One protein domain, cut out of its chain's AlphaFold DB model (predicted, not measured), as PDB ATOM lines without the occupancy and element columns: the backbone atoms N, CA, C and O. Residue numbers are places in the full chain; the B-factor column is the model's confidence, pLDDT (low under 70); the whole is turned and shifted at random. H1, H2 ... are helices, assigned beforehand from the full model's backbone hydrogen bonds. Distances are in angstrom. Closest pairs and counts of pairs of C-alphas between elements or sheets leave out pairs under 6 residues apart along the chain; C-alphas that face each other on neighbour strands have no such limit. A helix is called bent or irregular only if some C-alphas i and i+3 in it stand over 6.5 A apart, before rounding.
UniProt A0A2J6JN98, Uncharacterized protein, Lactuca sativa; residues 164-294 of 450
ATOM      1  N   LYS A 164      25.662   6.900   3.822       85.00
ATOM      2  CA  LYS A 164      24.920   7.697   4.811       85.00
ATOM      3  C   LYS A 164      24.299   6.847   5.922       85.00
ATOM      4  O   LYS A 164      24.386   7.240   7.082       85.00
ATOM      5  N   ARG A 165      23.775   5.661   5.587       78.56
ATOM      6  CA  ARG A 165      23.227   4.694   6.554       78.56
ATOM      7  C   ARG A 165      24.233   4.297   7.641       78.56
ATOM      8  O   ARG A 165      23.848   4.118   8.784       78.56
ATOM      9  N   MET A 166      25.521   4.209   7.304       75.56
ATOM     10  CA  MET A 166      26.589   3.874   8.256       75.56
ATOM     11  C   MET A 166      26.959   5.039   9.178       75.56
ATOM     12  O   MET A 166      27.537   4.832  10.239       75.56
ATOM     13  N   MET A 167      26.687   6.280   8.765       73.06
ATOM     14  CA  MET A 167      27.025   7.468   9.555       73.06
ATOM     15  C   MET A 167      26.046   7.692  10.715       73.06
ATOM     16  O   MET A 167      26.353   8.432  11.652       73.06
ATOM     17  N   GLU A 168      24.852   7.103  10.643       67.94
ATOM     18  CA  GLU A 168      23.805   7.259  11.647       67.94
ATOM     19  C   GLU A 168      24.015   6.224  12.759       67.94
ATOM     20  O   GLU A 168      23.889   5.023  12.566       67.94
ATOM     21  N   LYS A 169      24.415   6.722  13.936       52.09
ATOM     22  CA  LYS A 169      24.907   5.974  15.109       52.09
ATOM     23  C   LYS A 169      23.869   5.083  15.818       52.09
ATOM     24  O   LYS A 169      24.058   4.758  16.993       52.09
ATOM     25  N   GLU A 170      22.777   4.693  15.168       49.88
ATOM     26  CA  GLU A 170      21.876   3.676  15.717       49.88
ATOM     27  C   GLU A 170      22.559   2.317  15.566       49.88
ATOM     28  O   GLU A 170      22.496   1.685  14.523       49.88
ATOM     29  N   SER A 171      23.332   1.971  16.603       48.06
ATOM     30  CA  SER A 171      24.250   0.837  16.738       48.06
ATOM     31  C   SER A 171      24.315  -0.093  15.521       48.06
ATOM     32  O   SER A 171      23.400  -0.883  15.300       48.06
ATOM     33  N   MET A 172      25.450  -0.097  14.821       51.38
ATOM     34  CA  MET A 172      25.814  -1.076  13.785       51.38
ATOM     35  C   MET A 172      25.544  -2.538  14.202       51.38
ATOM     36  O   MET A 172      25.325  -3.398  13.357       51.38
ATOM     37  N   ALA A 173      25.468  -2.818  15.510       48.47
ATOM     38  CA  ALA A 173      24.977  -4.071  16.082       48.47
ATOM     39  C   ALA A 173      23.556  -4.473  15.615       48.47
ATOM     40  O   ALA A 173      23.322  -5.653  15.376       48.47
ATOM     41  N   GLN A 174      22.630  -3.524  15.431       49.38
ATOM     42  CA  GLN A 174      21.283  -3.758  14.882       49.38
ATOM     43  C   GLN A 174      21.321  -4.029  13.371       49.38
ATOM     44  O   GLN A 174      20.650  -4.946  12.892       49.38
ATOM     45  N   SER A 175      22.176  -3.306  12.635       49.28
ATOM     46  CA  SER A 175      22.469  -3.552  11.210       49.28
ATOM     47  C   SER A 175      23.244  -4.851  10.958       49.28
ATOM     48  O   SER A 175      23.456  -5.224   9.813       49.28
ATOM     49  N   LEU A 176      23.679  -5.551  12.001       53.09
ATOM     50  CA  LEU A 176      24.329  -6.858  11.905       53.09
ATOM     51  C   LEU A 176      23.435  -7.994  12.438       53.09
ATOM     52  O   LEU A 176      23.674  -9.149  12.100       53.09
ATOM     53  N   SER A 177      22.381  -7.693  13.215       47.72
ATOM     54  CA  SER A 177      21.561  -8.695  13.921       47.72
ATOM     55  C   SER A 177      20.238  -9.105  13.249       47.72
ATOM     56  O   SER A 177      19.625 -10.082  13.673       47.72
ATOM     57  N   LEU A 178      19.750  -8.394  12.228       39.84
ATOM     58  CA  LEU A 178      18.458  -8.684  11.579       39.84
ATOM     59  C   LEU A 178      18.595  -9.464  10.260       39.84
ATOM     60  O   LEU A 178      18.640  -8.839   9.218       39.84
ATOM     61  N   VAL A 179      18.615 -10.805  10.314       40.34
ATOM     62  CA  VAL A 179      18.275 -11.856   9.299       40.34
ATOM     63  C   VAL A 179      18.774 -11.743   7.824       40.34
ATOM     64  O   VAL A 179      19.014 -12.779   7.211       40.34
ATOM     65  N   GLN A 180      19.000 -10.561   7.246       49.84
ATOM     66  CA  GLN A 180      19.583 -10.282   5.921       49.84
ATOM     67  C   GLN A 180      20.546  -9.053   5.892       49.84
ATOM     68  O   GLN A 180      20.783  -8.495   4.823       49.84
ATOM     69  N   PRO A 181      21.115  -8.533   6.998       50.91
ATOM     70  CA  PRO A 181      21.414  -7.104   7.090       50.91
ATOM     71  C   PRO A 181      22.834  -6.731   6.600       50.91
ATOM     72  O   PRO A 181      23.178  -5.555   6.491       50.91
ATOM     73  N   GLY A 182      23.643  -7.725   6.217       57.22
ATOM     74  CA  GLY A 182      24.958  -7.510   5.615       57.22
ATOM     75  C   GLY A 182      24.909  -7.110   4.139       57.22
ATOM     76  O   GLY A 182      25.857  -6.500   3.661       57.22
ATOM     77  N   THR A 183      23.825  -7.402   3.414       69.69
ATOM     78  CA  THR A 183      23.741  -7.146   1.962       69.69
ATOM     79  C   THR A 183      23.660  -5.657   1.649       69.69
ATOM     80  O   THR A 183      24.442  -5.171   0.848       69.69
ATOM     81  N   HIS A 184      22.816  -4.896   2.350       73.00
ATOM     82  CA  HIS A 184      22.721  -3.442   2.161       73.00
ATOM     83  C   HIS A 184      24.007  -2.703   2.539       73.00
ATOM     84  O   HIS A 184      24.393  -1.740   1.880       73.00
ATOM     85  N   LEU A 185      24.670  -3.145   3.612       78.50
ATOM     86  CA  LEU A 185      25.950  -2.580   4.027       78.50
ATOM     87  C   LEU A 185      27.051  -2.919   3.015       78.50
ATOM     88  O   LEU A 185      27.840  -2.047   2.651       78.50
ATOM     89  N   LEU A 186      27.073  -4.164   2.532       83.81
ATOM     90  CA  LEU A 186      27.969  -4.603   1.469       83.81
ATOM     91  C   LEU A 186      27.740  -3.791   0.192       83.81
ATOM     92  O   LEU A 186      28.706  -3.246  -0.331       83.81
ATOM     93  N   ASP A 187      26.492  -3.628  -0.248       83.25
ATOM     94  CA  ASP A 187      26.128  -2.830  -1.420       83.25
ATOM     95  C   ASP A 187      26.589  -1.379  -1.261       83.25
ATOM     96  O   ASP A 187      27.232  -0.835  -2.158       83.25
ATOM     97  N   ALA A 188      26.332  -0.748  -0.111       86.44
ATOM     98  CA  ALA A 188      26.755   0.627   0.147       86.44
ATOM     99  C   ALA A 188      28.284   0.772   0.069       86.44
ATOM    100  O   ALA A 188      28.788   1.682  -0.595       86.44
ATOM    101  N   VAL A 189      29.031  -0.139   0.695       89.19
ATOM    102  CA  VAL A 189      30.500  -0.138   0.687       89.19
ATOM    103  C   VAL A 189      31.056  -0.433  -0.714       89.19
ATOM    104  O   VAL A 189      31.955   0.265  -1.186       89.19
ATOM    105  N   GLN A 190      30.492  -1.410  -1.424       90.69
ATOM    106  CA  GLN A 190      30.879  -1.774  -2.789       90.69
ATOM    107  C   GLN A 190      30.602  -0.645  -3.786       90.69
ATOM    108  O   GLN A 190      31.466  -0.306  -4.598       90.69
ATOM    109  N   VAL A 191      29.425  -0.021  -3.714       91.81
ATOM    110  CA  VAL A 191      29.046   1.129  -4.548       91.81
ATOM    111  C   VAL A 191      29.957   2.321  -4.272       91.81
ATOM    112  O   VAL A 191      30.417   2.972  -5.212       91.81
ATOM    113  N   SER A 192      30.276   2.578  -3.003       93.06
ATOM    114  CA  SER A 192      31.205   3.644  -2.613       93.06
ATOM    115  C   SER A 192      32.594   3.426  -3.202       93.06
ATOM    116  O   SER A 192      33.162   4.346  -3.794       93.06
ATOM    117  N   TYR A 193      33.113   2.199  -3.107       92.06
ATOM    118  CA  TYR A 193      34.400   1.842  -3.693       92.06
ATOM    119  C   TYR A 193      34.372   1.934  -5.228       92.06
ATOM    120  O   TYR A 193      35.291   2.489  -5.829       92.06
ATOM    121  N   ARG A 194      33.287   1.491  -5.880       92.56
ATOM    122  CA  ARG A 194      33.108   1.597  -7.341       92.56
ATOM    123  C   ARG A 194      33.105   3.051  -7.817       92.56
ATOM    124  O   ARG A 194      33.757   3.366  -8.810       92.56
ATOM    125  N   LEU A 195      32.396   3.939  -7.116       92.56
ATOM    126  CA  LEU A 195      32.382   5.377  -7.413       92.56
ATOM    127  C   LEU A 195      33.769   5.995  -7.220       92.56
ATOM    128  O   LEU A 195      34.223   6.755  -8.076       92.56
ATOM    129  N   LEU A 196      34.467   5.621  -6.145       91.62
ATOM    130  CA  LEU A 196      35.827   6.078  -5.887       91.62
ATOM    131  C   LEU A 196      36.792   5.653  -7.003       91.62
ATOM    132  O   LEU A 196      37.565   6.486  -7.464       91.62
ATOM    133  N   LEU A 197      36.713   4.414  -7.497       88.25
ATOM    134  CA  LEU A 197      37.533   3.950  -8.625       88.25
ATOM    135  C   LEU A 197      37.266   4.731  -9.919       88.25
ATOM    136  O   LEU A 197      38.189   4.917 -10.713       88.25
ATOM    137  N   ALA A 198      36.031   5.190 -10.141       87.00
ATOM    138  CA  ALA A 198      35.679   5.939 -11.346       87.00
ATOM    139  C   ALA A 198      36.385   7.306 -11.404       87.00
ATOM    140  O   ALA A 198      36.950   7.662 -12.441       87.00
ATOM    141  N   GLU A 199      36.386   8.067 -10.301       85.81
ATOM    142  CA  GLU A 199      37.151   9.319 -10.174       85.81
ATOM    143  C   GLU A 199      37.717   9.523  -8.752       85.81
ATOM    144  O   GLU A 199      37.122  10.246  -7.940       85.81
ATOM    145  N   PRO A 200      38.912   8.969  -8.460       86.94
ATOM    146  CA  PRO A 200      39.460   8.929  -7.104       86.94
ATOM    147  C   PRO A 200      39.675  10.313  -6.504       86.94
ATOM    148  O   PRO A 200      39.262  10.586  -5.383       86.94
ATOM    149  N   GLU A 201      40.260  11.234  -7.270       84.50
ATOM    150  CA  GLU A 201      40.597  12.572  -6.774       84.50
ATOM    151  C   GLU A 201      39.383  13.410  -6.387       84.50
ATOM    152  O   GLU A 201      39.504  14.354  -5.599       84.50
ATOM    153  N   VAL A 202      38.237  13.104  -6.992       87.25
ATOM    154  CA  VAL A 202      37.018  13.869  -6.797       87.25
ATOM    155  C   VAL A 202      36.249  13.275  -5.636       87.25
ATOM    156  O   VAL A 202      36.036  13.972  -4.649       87.25
ATOM    157  N   PHE A 203      35.906  11.988  -5.692       90.00
ATOM    158  CA  PHE A 203      35.117  11.358  -4.633       90.00
ATOM    159  C   PHE A 203      35.883  11.226  -3.307       90.00
ATOM    160  O   PHE A 203      35.270  11.363  -2.250       90.00
ATOM    161  N   ALA A 204      37.218  11.100  -3.324       89.06
ATOM    162  CA  ALA A 204      38.015  11.126  -2.093       89.06
ATOM    163  C   ALA A 204      37.900  12.459  -1.334       89.06
ATOM    164  O   ALA A 204      37.946  12.468  -0.110       89.06
ATOM    165  N   LYS A 205      37.744  13.583  -2.049       89.38
ATOM    166  CA  LYS A 205      37.632  14.929  -1.453       89.38
ATOM    167  C   LYS A 205      36.191  15.358  -1.188       89.38
ATOM    168  O   LYS A 205      35.982  16.308  -0.440       89.38
ATOM    169  N   LEU A 206      35.220  14.721  -1.844       88.19
ATOM    170  CA  LEU A 206      33.804  15.074  -1.728       88.19
ATOM    171  C   LEU A 206      33.183  14.613  -0.407       88.19
ATOM    172  O   LEU A 206      32.263  15.270   0.073       88.19
ATOM    173  N   TRP A 207      33.656  13.505   0.165       91.81
ATOM    174  CA  TRP A 207      33.041  12.886   1.339       91.81
ATOM    175  C   TRP A 207      34.022  12.722   2.496       91.81
ATOM    176  O   TRP A 207      35.233  12.642   2.298       91.81
ATOM    177  N   ASP A 208      33.472  12.648   3.708       89.75
ATOM    178  CA  ASP A 208      34.218  12.252   4.898       89.75
ATOM    179  C   ASP A 208      34.207  10.726   5.024       89.75
ATOM    180  O   ASP A 208      33.154  10.107   5.185       89.75
ATOM    181  N   TRP A 209      35.387  10.122   4.921       89.56
ATOM    182  CA  TRP A 209      35.578   8.674   4.960       89.56
ATOM    183  C   TRP A 209      35.897   8.155   6.368       89.56
ATOM    184  O   TRP A 209      36.201   6.972   6.521       89.56
ATOM    185  N   SER A 210      35.833   8.997   7.411       86.62
ATOM    186  CA  SER A 210      36.160   8.593   8.787       86.62
ATOM    187  C   SER A 210      35.328   7.401   9.275       86.62
ATOM    188  O   SER A 210      35.852   6.545   9.985       86.62
ATOM    189  N   CYS A 211      34.071   7.283   8.831       84.56
ATOM    190  CA  CYS A 211      33.172   6.183   9.196       84.56
ATOM    191  C   CYS A 211      33.689   4.797   8.767       84.56
ATOM    192  O   CYS A 211      33.331   3.793   9.376       84.56
ATOM    193  N   TYR A 212      34.570   4.721   7.762       86.44
ATOM    194  CA  TYR A 212      35.200   3.464   7.354       86.44
ATOM    195  C   TYR A 212      36.250   2.979   8.363       86.44
ATOM    196  O   TYR A 212      36.476   1.774   8.473       86.44
ATOM    197  N   MET A 213      36.882   3.888   9.116       83.12
ATOM    198  CA  MET A 213      37.809   3.511  10.190       83.12
ATOM    199  C   MET A 213      37.048   2.876  11.354       83.12
ATOM    200  O   MET A 213      37.453   1.821  11.847       83.12
ATOM    201  N   ASP A 214      35.921   3.484  11.736       82.56
ATOM    202  CA  ASP A 214      35.029   2.964  12.776       82.56
ATOM    203  C   ASP A 214      34.475   1.588  12.370       82.56
ATOM    204  O   ASP A 214      34.562   0.634  13.144       82.56
ATOM    205  N   LEU A 215      34.038   1.442  11.110       80.81
ATOM    206  CA  LEU A 215      33.582   0.170  10.540       80.81
ATOM    207  C   LEU A 215      34.632  -0.942  10.677       80.81
ATOM    208  O   LEU A 215      34.318  -2.052  11.110       80.81
ATOM    209  N   ILE A 216      35.883  -0.672  10.297       79.00
ATOM    210  CA  ILE A 216      36.950  -1.677  10.378       79.00
ATOM    211  C   ILE A 216      37.221  -2.061  11.830       79.00
ATOM    212  O   ILE A 216      37.437  -3.244  12.109       79.00
ATOM    213  N   HIS A 217      37.219  -1.094  12.750       77.75
ATOM    214  CA  HIS A 217      37.425  -1.358  14.170       77.75
ATOM    215  C   HIS A 217      36.314  -2.255  14.734       77.75
ATOM    216  O   HIS A 217      36.601  -3.264  15.381       77.75
ATOM    217  N   GLU A 218      35.053  -1.942  14.433       75.94
ATOM    218  CA  GLU A 218      33.894  -2.722  14.873       75.94
ATOM    219  C   GLU A 218      33.897  -4.145  14.300       75.94
ATOM    220  O   GLU A 218      33.813  -5.105  15.067       75.94
ATOM    221  N   ILE A 219      34.107  -4.316  12.989       73.94
ATOM    222  CA  ILE A 219      34.198  -5.651  12.370       73.94
ATOM    223  C   ILE A 219      35.379  -6.442  12.948       73.94
ATOM    224  O   ILE A 219      35.267  -7.641  13.195       73.94
ATOM    225  N   THR A 220      36.508  -5.783  13.224       71.69
ATOM    226  CA  THR A 220      37.673  -6.447  13.832       71.69
ATOM    227  C   THR A 220      37.384  -6.902  15.267       71.69
ATOM    228  O   THR A 220      37.893  -7.944  15.685       71.69
ATOM    229  N   SER A 221      36.549  -6.167  16.009       68.19
ATOM    230  CA  SER A 221      36.138  -6.517  17.375       68.19
ATOM    231  C   SER A 221      35.134  -7.676  17.442       68.19
ATOM    232  O   SER A 221      35.107  -8.409  18.428       68.19
ATOM    233  N   LEU A 222      34.356  -7.891  16.376       66.25
ATOM    234  CA  LEU A 222      33.344  -8.947  16.265       66.25
ATOM    235  C   LEU A 222      33.915 -10.331  15.904       66.25
ATOM    236  O   LEU A 222      33.142 -11.271  15.742       66.25
ATOM    237  N   ASN A 223      35.242 -10.484  15.811       57.28
ATOM    238  CA  ASN A 223      35.963 -11.700  15.391       57.28
ATOM    239  C   ASN A 223      35.839 -12.923  16.342       57.28
ATOM    240  O   ASN A 223      36.744 -13.757  16.425       57.28
ATOM    241  N   ASN A 224      34.706 -13.092  17.020       51.16
ATOM    242  CA  ASN A 224      34.349 -14.297  17.755       51.16
ATOM    243  C   ASN A 224      33.652 -15.306  16.815       51.16
ATOM    244  O   ASN A 224      32.442 -15.486  16.857       51.16
ATOM    245  N   GLY A 225      34.429 -15.984  15.966       53.69
ATOM    246  CA  GLY A 225      34.095 -17.318  15.434       53.69
ATOM    247  C   GLY A 225      33.191 -17.440  14.195       53.69
ATOM    248  O   GLY A 225      33.373 -18.402  13.452       53.69
ATOM    249  N   GLU A 226      32.288 -16.502  13.902       54.75
ATOM    250  CA  GLU A 226      31.366 -16.600  12.749       54.75
ATOM    251  C   GLU A 226      31.750 -15.635  11.611       54.75
ATOM    252  O   GLU A 226      31.102 -14.619  11.361       54.75
ATOM    253  N   ASN A 227      32.836 -15.945  10.895       57.44
ATOM    254  CA  ASN A 227      33.227 -15.201   9.692       57.44
ATOM    255  C   ASN A 227      32.286 -15.533   8.525       57.44
ATOM    256  O   ASN A 227      32.557 -16.445   7.744       57.44
ATOM    257  N   THR A 228      31.188 -14.793   8.383       72.38
ATOM    258  CA  THR A 228      30.384 -14.838   7.154       72.38
ATOM    259  C   THR A 228      31.176 -14.215   5.997       72.38
ATOM    260  O   THR A 228      31.875 -13.214   6.178       72.38
ATOM    261  N   GLU A 229      31.097 -14.797   4.795       79.62
ATOM    262  CA  GLU A 229      31.798 -14.284   3.600       79.62
ATOM    263  C   GLU A 229      31.489 -12.803   3.335       79.62
ATOM    264  O   GLU A 229      32.382 -12.033   2.992       79.62
ATOM    265  N   ILE A 230      30.254 -12.386   3.628       79.38
ATOM    266  CA  ILE A 230      29.775 -11.004   3.517       79.38
ATOM    267  C   ILE A 230      30.578 -10.050   4.413       79.38
ATOM    268  O   ILE A 230      30.992  -8.986   3.960       79.38
ATOM    269  N   LEU A 231      30.849 -10.415   5.672       80.25
ATOM    270  CA  LEU A 231      31.640  -9.575   6.581       80.25
ATOM    271  C   LEU A 231      33.092  -9.440   6.119       80.25
ATOM    272  O   LEU A 231      33.688  -8.367   6.255       80.25
ATOM    273  N   MET A 232      33.653 -10.508   5.545       79.88
ATOM    274  CA  MET A 232      34.988 -10.461   4.947       79.88
ATOM    275  C   MET A 232      35.017  -9.513   3.746       79.88
ATOM    276  O   MET A 232      35.928  -8.691   3.655       79.88
ATOM    277  N   ASP A 233      34.006  -9.562   2.881       85.00
ATOM    278  CA  ASP A 233      33.918  -8.698   1.703       85.00
ATOM    279  C   ASP A 233      33.709  -7.222   2.081       85.00
ATOM    280  O   ASP A 233      34.364  -6.348   1.505       85.00
ATOM    281  N   ILE A 234      32.878  -6.936   3.093       85.62
ATOM    282  CA  ILE A 234      32.705  -5.583   3.652       85.62
ATOM    283  C   ILE A 234      34.050  -5.059   4.161       85.62
ATOM    284  O   ILE A 234      34.478  -3.963   3.790       85.62
ATOM    285  N   ARG A 235      34.748  -5.853   4.983       83.69
ATOM    286  CA  ARG A 235      36.049  -5.473   5.545       83.69
ATOM    287  C   ARG A 235      37.087  -5.259   4.447       83.69
ATOM    288  O   ARG A 235      37.838  -4.287   4.505       83.69
ATOM    289  N   TRP A 236      37.118  -6.128   3.439       86.62
ATOM    290  CA  TRP A 236      38.051  -6.024   2.322       86.62
ATOM    291  C   TRP A 236      37.804  -4.738   1.529       86.62
ATOM    292  O   TRP A 236      38.727  -3.939   1.369       86.62
ATOM    293  N   CYS A 237      36.561  -4.475   1.117       88.31
ATOM    294  CA  CYS A 237      36.208  -3.264   0.372       88.31
ATOM    295  C   CYS A 237      36.491  -1.986   1.180       88.31
ATOM    296  O   CYS A 237      36.972  -0.995   0.624       88.31
ATOM    297  N   ALA A 238      36.256  -2.010   2.494       87.44
ATOM    298  CA  ALA A 238      36.545  -0.881   3.372       87.44
ATOM    299  C   ALA A 238      38.047  -0.565   3.454       87.44
ATOM    300  O   ALA A 238      38.446   0.597   3.341       87.44
ATOM    301  N   VAL A 239      38.889  -1.597   3.577       84.69
ATOM    302  CA  VAL A 239      40.355  -1.454   3.565       84.69
ATOM    303  C   VAL A 239      40.844  -0.915   2.219       84.69
ATOM    304  O   VAL A 239      41.677  -0.007   2.197       84.69
ATOM    305  N   GLN A 240      40.319  -1.421   1.096       85.19
ATOM    306  CA  GLN A 240      40.685  -0.921  -0.238       85.19
ATOM    307  C   GLN A 240      40.298   0.552  -0.418       85.19
ATOM    308  O   GLN A 240      41.101   1.359  -0.889       85.19
ATOM    309  N   THR A 241      39.099   0.922   0.032       88.50
ATOM    310  CA  THR A 241      38.607   2.305  -0.006       88.50
ATOM    311  C   THR A 241      39.536   3.238   0.770       88.50
ATOM    312  O   THR A 241      40.014   4.230   0.223       88.50
ATOM    313  N   LEU A 242      39.873   2.895   2.016       86.38
ATOM    314  CA  LEU A 242      40.769   3.710   2.841       86.38
ATOM    315  C   LEU A 242      42.190   3.776   2.286       86.38
ATOM    316  O   LEU A 242      42.805   4.837   2.332       86.38
ATOM    317  N   THR A 243      42.700   2.680   1.723       83.38
ATOM    318  CA  THR A 243      44.011   2.661   1.054       83.38
ATOM    319  C   THR A 243      44.054   3.706  -0.058       83.38
ATOM    320  O   THR A 243      45.005   4.486  -0.139       83.38
ATOM    321  N   MET A 244      43.002   3.757  -0.878       82.88
ATOM    322  CA  MET A 244      42.901   4.682  -2.000       82.88
ATOM    323  C   MET A 244      42.713   6.135  -1.541       82.88
ATOM    324  O   MET A 244      43.393   7.026  -2.049       82.88
ATOM    325  N   VAL A 245      41.850   6.383  -0.550       86.12
ATOM    326  CA  VAL A 245      41.600   7.732  -0.003       86.12
ATOM    327  C   VAL A 245      42.840   8.302   0.691       86.12
ATOM    328  O   VAL A 245      43.184   9.465   0.487       86.12
ATOM    329  N   LEU A 246      43.536   7.489   1.488       82.19
ATOM    330  CA  LEU A 246      44.727   7.903   2.235       82.19
ATOM    331  C   LEU A 246      46.003   7.907   1.376       82.19
ATOM    332  O   LEU A 246      47.069   8.274   1.872       82.19
ATOM    333  N   ASN A 247      45.906   7.515   0.098       73.50
ATOM    334  CA  ASN A 247      47.031   7.358  -0.828       73.50
ATOM    335  C   ASN A 247      48.170   6.509  -0.226       73.50
ATOM    336  O   ASN A 247      49.360   6.825  -0.345       73.50
ATOM    337  N   MET A 248      47.796   5.446   0.487       64.94
ATOM    338  CA  MET A 248      48.745   4.540   1.126       64.94
ATOM    339  C   MET A 248      49.421   3.712   0.034       64.94
ATOM    340  O   MET A 248      48.759   3.001  -0.713       64.94
ATOM    341  N   SER A 249      50.749   3.803  -0.087       56.84
ATOM    342  CA  SER A 249      51.482   3.019  -1.093       56.84
ATOM    343  C   SER A 249      51.293   1.513  -0.868       56.84
ATOM    344  O   SER A 249      51.318   1.082   0.286       56.84
ATOM    345  N   ASP A 250      51.260   0.707  -1.938       50.94
ATOM    346  CA  ASP A 250      51.191  -0.773  -1.898       50.94
ATOM    347  C   ASP A 250      52.221  -1.417  -0.958       50.94
ATOM    348  O   ASP A 250      52.034  -2.519  -0.446       50.94
ATOM    349  N   LYS A 251      53.329  -0.715  -0.691       47.28
ATOM    350  CA  LYS A 251      54.342  -1.131   0.280       47.28
ATOM    351  C   LYS A 251      53.806  -1.213   1.706       47.28
ATOM    352  O   LYS A 251      54.395  -1.952   2.470       47.28
ATOM    353  N   PHE A 252      52.749  -0.502   2.085       44.47
ATOM    354  CA  PHE A 252      52.131  -0.622   3.410       44.47
ATOM    355  C   PHE A 252      51.325  -1.925   3.524       44.47
ATOM    356  O   PHE A 252      51.419  -2.614   4.533       44.47
ATOM    357  N   ILE A 253      50.660  -2.334   2.437       47.53
ATOM    358  CA  ILE A 253      49.981  -3.634   2.321       47.53
ATOM    359  C   ILE A 253      51.010  -4.776   2.253       47.53
ATOM    360  O   ILE A 253      50.870  -5.785   2.936       47.53
ATOM    361  N   ARG A 254      52.101  -4.615   1.486       38.69
ATOM    362  CA  ARG A 254      53.180  -5.620   1.393       38.69
ATOM    363  C   ARG A 254      54.134  -5.645   2.591       38.69
ATOM    364  O   ARG A 254      54.715  -6.692   2.829       38.69
ATOM    365  N   LYS A 255      54.340  -4.557   3.343       38.72
ATOM    366  CA  LYS A 255      55.222  -4.551   4.535       38.72
ATOM    367  C   LYS A 255      54.584  -5.187   5.768       38.72
ATOM    368  O   LYS A 255      55.328  -5.543   6.673       38.72
ATOM    369  N   SER A 256      53.271  -5.426   5.765       39.62
ATOM    370  CA  SER A 256      52.650  -6.391   6.687       39.62
ATOM    371  C   SER A 256      53.197  -7.820   6.470       39.62
ATOM    372  O   SER A 256      53.215  -8.614   7.399       39.62
ATOM    373  N   LYS A 257      53.804  -8.133   5.305       42.00
ATOM    374  CA  LYS A 257      54.423  -9.448   5.029       42.00
ATOM    375  C   LYS A 257      55.750  -9.725   5.749       42.00
ATOM    376  O   LYS A 257      56.238 -10.849   5.668       42.00
ATOM    377  N   THR A 258      56.366  -8.757   6.430       32.25
ATOM    378  CA  THR A 258      57.635  -8.968   7.156       32.25
ATOM    379  C   THR A 258      57.475  -8.634   8.634       32.25
ATOM    380  O   THR A 258      57.797  -7.528   9.055       32.25
ATOM    381  N   SER A 259      56.907  -9.607   9.347       43.53
ATOM    382  CA  SER A 259      56.965  -9.996  10.771       43.53
ATOM    383  C   SER A 259      57.388  -9.065  11.917       43.53
ATOM    384  O   SER A 259      57.186  -9.490  13.044       43.53
ATOM    385  N   ASP A 260      57.924  -7.855  11.760       35.78
ATOM    386  CA  ASP A 260      58.573  -7.181  12.899       35.78
ATOM    387  C   ASP A 260      58.382  -5.656  12.915       35.78
ATOM    388  O   ASP A 260      59.351  -4.903  12.858       35.78
ATOM    389  N   LEU A 261      57.132  -5.187  13.006       36.19
ATOM    390  CA  LEU A 261      56.741  -4.036  13.841       36.19
ATOM    391  C   LEU A 261      55.210  -3.895  13.852       36.19
ATOM    392  O   LEU A 261      54.572  -3.908  12.807       36.19
ATOM    393  N   ALA A 262      54.626  -3.741  15.038       37.59
ATOM    394  CA  ALA A 262      53.189  -3.699  15.296       37.59
ATOM    395  C   ALA A 262      52.435  -2.540  14.598       37.59
ATOM    396  O   ALA A 262      52.112  -1.526  15.217       37.59
ATOM    397  N   THR A 263      52.076  -2.726  13.329       35.16
ATOM    398  CA  THR A 263      50.988  -2.009  12.648       35.16
ATOM    399  C   THR A 263      50.014  -3.034  12.080       35.16
ATOM    400  O   THR A 263      50.232  -3.550  10.992       35.16
ATOM    401  N   SER A 264      48.998  -3.355  12.889       44.72
ATOM    402  CA  SER A 264      47.735  -4.037  12.562       44.72
ATOM    403  C   SER A 264      47.681  -4.782  11.221       44.72
ATOM    404  O   SER A 264      47.330  -4.193  10.194       44.72
ATOM    405  N   ASP A 265      47.899  -6.096  11.242       52.25
ATOM    406  CA  ASP A 265      47.341  -6.953  10.200       52.25
ATOM    407  C   ASP A 265      45.830  -6.701  10.160       52.25
ATOM    408  O   ASP A 265      45.131  -6.897  11.158       52.25
ATOM    409  N   PHE A 266      45.286  -6.299   9.011       56.50
ATOM    410  CA  PHE A 266      43.836  -6.197   8.802       56.50
ATOM    411  C   PHE A 266      43.151  -7.584   8.802       56.50
ATOM    412  O   PHE A 266      42.082  -7.749   8.227       56.50
ATOM    413  N   GLY A 267      43.753  -8.594   9.444       57.91
ATOM    414  CA  GLY A 267      43.197  -9.917   9.713       57.91
ATOM    415  C   GLY A 267      42.866 -10.752   8.480       57.91
ATOM    416  O   GLY A 267      42.011 -11.632   8.580       57.91
ATOM    417  N   PHE A 268      43.497 -10.478   7.339       63.25
ATOM    418  CA  PHE A 268      43.341 -11.275   6.126       63.25
ATOM    419  C   PHE A 268      44.548 -12.178   5.910       63.25
ATOM    420  O   PHE A 268      45.686 -11.721   5.929       63.25
ATOM    421  N   ASP A 269      44.261 -13.450   5.657       67.56
ATOM    422  CA  ASP A 269      45.189 -14.354   4.988       67.56
ATOM    423  C   ASP A 269      45.172 -14.075   3.472       67.56
ATOM    424  O   ASP A 269      44.142 -13.635   2.941       67.56
ATOM    425  N   ASP A 270      46.285 -14.334   2.780       68.44
ATOM    426  CA  ASP A 270      46.446 -14.057   1.343       68.44
ATOM    427  C   ASP A 270      45.345 -14.774   0.524       68.44
ATOM    428  O   ASP A 270      44.766 -14.185  -0.395       68.44
ATOM    429  N   GLU A 271      44.970 -16.003   0.905       73.88
ATOM    430  CA  GLU A 271      43.903 -16.775   0.249       73.88
ATOM    431  C   GLU A 271      42.518 -16.128   0.415       73.88
ATOM    432  O   GLU A 271      41.743 -16.016  -0.542       73.88
ATOM    433  N   LYS A 272      42.205 -15.636   1.620       78.62
ATOM    434  CA  LYS A 272      40.917 -14.985   1.911       78.62
ATOM    435  C   LYS A 272      40.792 -13.649   1.190       78.62
ATOM    436  O   LYS A 272      39.726 -13.341   0.656       78.62
ATOM    437  N   ALA A 273      41.873 -12.869   1.146       79.50
ATOM    438  CA  ALA A 273      41.915 -11.610   0.409       79.50
ATOM    439  C   ALA A 273      41.708 -11.829  -1.098       79.50
ATOM    440  O   ALA A 273      40.974 -11.070  -1.735       79.50
ATOM    441  N   TYR A 274      42.305 -12.885  -1.658       78.38
ATOM    442  CA  TYR A 274      42.101 -13.258  -3.057       78.38
ATOM    443  C   TYR A 274      40.651 -13.679  -3.339       78.38
ATOM    444  O   TYR A 274      40.070 -13.241  -4.333       78.38
ATOM    445  N   GLY A 275      40.024 -14.442  -2.438       82.94
ATOM    446  CA  GLY A 275      38.600 -14.778  -2.536       82.94
ATOM    447  C   GLY A 275      37.688 -13.544  -2.572       82.94
ATOM    448  O   GLY A 275      36.800 -13.460  -3.419       82.94
ATOM    449  N   CYS A 276      37.952 -12.548  -1.717       85.75
ATOM    450  CA  CYS A 276      37.212 -11.278  -1.718       85.75
ATOM    451  C   CYS A 276      37.417 -10.504  -3.031       85.75
ATOM    452  O   CYS A 276      36.462  -9.981  -3.607       85.75
ATOM    453  N   LEU A 277      38.652 -10.470  -3.549       84.75
ATOM    454  CA  LEU A 277      38.965  -9.834  -4.831       84.75
ATOM    455  C   LEU A 277      38.199 -10.483  -5.993       84.75
ATOM    456  O   LEU A 277      37.709  -9.767  -6.866       84.75
ATOM    457  N   LEU A 278      38.092 -11.813  -6.022       84.50
ATOM    458  CA  LEU A 278      37.335 -12.522  -7.057       84.50
ATOM    459  C   LEU A 278      35.845 -12.167  -7.009       84.50
ATOM    460  O   LEU A 278      35.292 -11.798  -8.045       84.50
ATOM    461  N   ARG A 279      35.223 -12.182  -5.824       88.50
ATOM    462  CA  ARG A 279      33.815 -11.771  -5.649       88.50
ATOM    463  C   ARG A 279      33.588 -10.304  -6.010       88.50
ATOM    464  O   ARG A 279      32.602  -9.965  -6.655       88.50
ATOM    465  N   TRP A 280      34.536  -9.426  -5.686       88.50
ATOM    466  CA  TRP A 280      34.516  -8.036  -6.145       88.50
ATOM    467  C   TRP A 280      34.575  -7.923  -7.676       88.50
ATOM    468  O   TRP A 280      33.847  -7.133  -8.281       88.50
ATOM    469  N   LYS A 281      35.434  -8.709  -8.332       86.50
ATOM    470  CA  LYS A 281      35.506  -8.737  -9.799       86.50
ATOM    471  C   LYS A 281      34.218  -9.272 -10.412       86.50
ATOM    472  O   LYS A 281      33.797  -8.728 -11.425       86.50
ATOM    473  N   GLU A 282      33.592 -10.276  -9.806       87.12
ATOM    474  CA  GLU A 282      32.280 -10.791 -10.208       87.12
ATOM    475  C   GLU A 282      31.187  -9.719 -10.080       87.12
ATOM    476  O   GLU A 282      30.437  -9.496 -11.027       87.12
ATOM    477  N   PHE A 283      31.170  -8.955  -8.985       87.25
ATOM    478  CA  PHE A 283      30.256  -7.820  -8.810       87.25
ATOM    479  C   PHE A 283      30.378  -6.773  -9.937       87.25
ATOM    480  O   PHE A 283      29.371  -6.263 -10.429       87.25
ATOM    481  N   LEU A 284      31.598  -6.483 -10.402       84.62
ATOM    482  CA  LEU A 284      31.846  -5.550 -11.513       84.62
ATOM    483  C   LEU A 284      31.537  -6.125 -12.907       84.62
ATOM    484  O   LEU A 284      31.516  -5.378 -13.893       84.62
ATOM    485  N   GLN A 285      31.323  -7.437 -13.037       84.81
ATOM    486  CA  GLN A 285      31.018  -8.050 -14.333       84.81
ATOM    487  C   GLN A 285      29.625  -7.680 -14.853       84.81
ATOM    488  O   GLN A 285      29.388  -7.826 -16.052       84.81
ATOM    489  N   ASP A 286      28.752  -7.127 -14.004       83.19
ATOM    490  CA  ASP A 286      27.386  -6.714 -14.345       83.19
ATOM    491  C   ASP A 286      27.305  -5.852 -15.618       83.19
ATOM    492  O   ASP A 286      26.423  -6.031 -16.455       83.19
ATOM    493  N   VAL A 287      28.279  -4.969 -15.810       84.56
ATOM    494  CA  VAL A 287      28.372  -4.037 -16.938       84.56
ATOM    495  C   VAL A 287      29.238  -4.571 -18.096       84.56
ATOM    496  O   VAL A 287      29.189  -4.060 -19.220       84.56
ATOM    497  N   SER A 288      30.042  -5.606 -17.858       81.75
ATOM    498  CA  SER A 288      31.101  -6.037 -18.784       81.75
ATOM    499  C   SER A 288      30.566  -6.555 -20.122       81.75
ATOM    500  O   SER A 288      31.158  -6.273 -21.164       81.75
ATOM    501  N   LEU A 289      29.428  -7.256 -20.121       79.94
ATOM    502  CA  LEU A 289      28.798  -7.746 -21.353       79.94
ATOM    503  C   LEU A 289      28.290  -6.608 -22.243       79.94
ATOM    504  O   LEU A 289      28.478  -6.658 -23.456       79.94
ATOM    505  N   GLU A 290      27.700  -5.565 -21.658       82.44
ATOM    506  CA  GLU A 290      27.207  -4.417 -22.426       82.44
ATOM    507  C   GLU A 290      28.378  -3.629 -23.028       82.44
ATOM    508  O   GLU A 290      28.368  -3.300 -24.213       82.44
ATOM    509  N   LYS A 291      29.451  -3.438 -22.243       76.06
ATOM    510  CA  LYS A 291      30.715  -2.872 -22.734       76.06
ATOM    511  C   LYS A 291      31.283  -3.677 -23.901       76.06
ATOM    512  O   LYS A 291      31.716  -3.084 -24.884       76.06
ATOM    513  N   ALA A 292      31.289  -5.007 -23.800       73.25
ATOM    514  CA  ALA A 292      31.771  -5.893 -24.857       73.25
ATOM    515  C   ALA A 292      30.889  -5.820 -26.115       73.25
ATOM    516  O   ALA A 292      31.408  -5.780 -27.232       73.25
ATOM    517  N   GLY A 293      29.567  -5.737 -25.938       67.94
ATOM    518  CA  GLY A 293      28.591  -5.608 -27.020       67.94
ATOM    519  C   GLY A 293      28.843  -4.400 -27.922       67.94
ATOM    520  O   GLY A 293      28.693  -4.510 -29.136       67.94
ATOM    521  N   TRP A 294      29.332  -3.288 -27.368       67.00
ATOM    522  CA  TRP A 294      29.689  -2.095 -28.148       67.00
ATOM    523  C   TRP A 294      30.823  -2.315 -29.154       67.00
ATOM    524  O   TRP A 294      30.941  -1.551 -30.108       67.00
TER     525      TRP A 294
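What this domain is: This is residues 164 to 294 of the 450 residues of an uncharacterized protein of Lactuca sativa (UniProt A0A2J6JN98). Helix H6 runs through the middle, with H3 packed along it the same way and H5 along another side the opposite way, while H4 meets the last residues of H6. H8 crosses the first part of H6 as a long arm whose residues 285 to 294 stick out; H7 and the loop of residues 256 to 269 swing outward, and the short H1 and H2 lie near H3. The printed part has 131 residues, with eight named helices, H1 to H8 in order, and no named strand: the class is all helix. It is compact, with a radius of gyration of the C-alphas of 15.6 A, and spans 49 by 38 by 31 A.

Where its parts are: Find C-alpha 164 at (24.920, 7.697, 4.811), where H1, residues 164 to 167, begins. H2 follows at residues 174 to 177. From Gly 182 to Ala 198 runs H3, 24.2 A long, then come H4, residues 200 to 206, and H5, residues 210 to 221, 17.4 A long. Look next at C-alpha 229 at (31.798, -14.284, 3.600): H6 runs from there to residue 245, 24.4 A. H7 holds residues 250 to 255. H8, residues 270 to 294, is 36.0 A long and ends at C-alpha 294 at (29.689, -2.095, -28.148). H8 is irregular, C-alphas 286 and 289 being 7.2 A apart, and has a kink of 51 degrees near residue 287.

How they stand to each other: Begin at H6, the hub, which touches four helices. H3 touches it at a shallow tilt of 28 degrees, the same way; their closest C-alphas are those of Leu 186 and Ile 234, 5.3 A apart. H5 and H6 form a helical hairpin at 37 degrees, only just a steep tilt, with C-alphas 212 and 238 closest at 6.0 A. With residues 273 to 280 alone, H8 touches residues 232 to 236 of H6, about perpendicular at 78 degrees; C-alphas 233 and 276 are closest at 5.4 A. H4 and H6 only just touch, with 3 pairs of C-alphas within 8 A, the closest being 204 and 245, 5.4 A apart. H3 and H4 touch only at the corner, C-alphas 196 and 203 being closest at 5.5 A. H6 and H7 are near each other. H1 is close but not clearly touching to H5, with C-alphas 167 and 211 closest at 6.3 A, and H2 likewise to H3, with C-alphas 176 and 182 closest at 6.4 A. Every O i to N i+4 pair is within hydrogen-bond range in H3, H6 and H7, against 2 of 3 in H4, 7 of 8 in H5 and 16 of 21 in H8; H1 and H2 are too short for such a pair.

The domain as a whole: The farthest C-alphas, those of Asp 260 and Trp 294, are 50.4 A apart. The printed part has no cut, and the link from H7 to H8 is long, 14 residues. The mean pLDDT of the printed part is 72.0; look for values under 70 at residues 168 to 183, 221 to 227, 248 to 270 and 293 to 294.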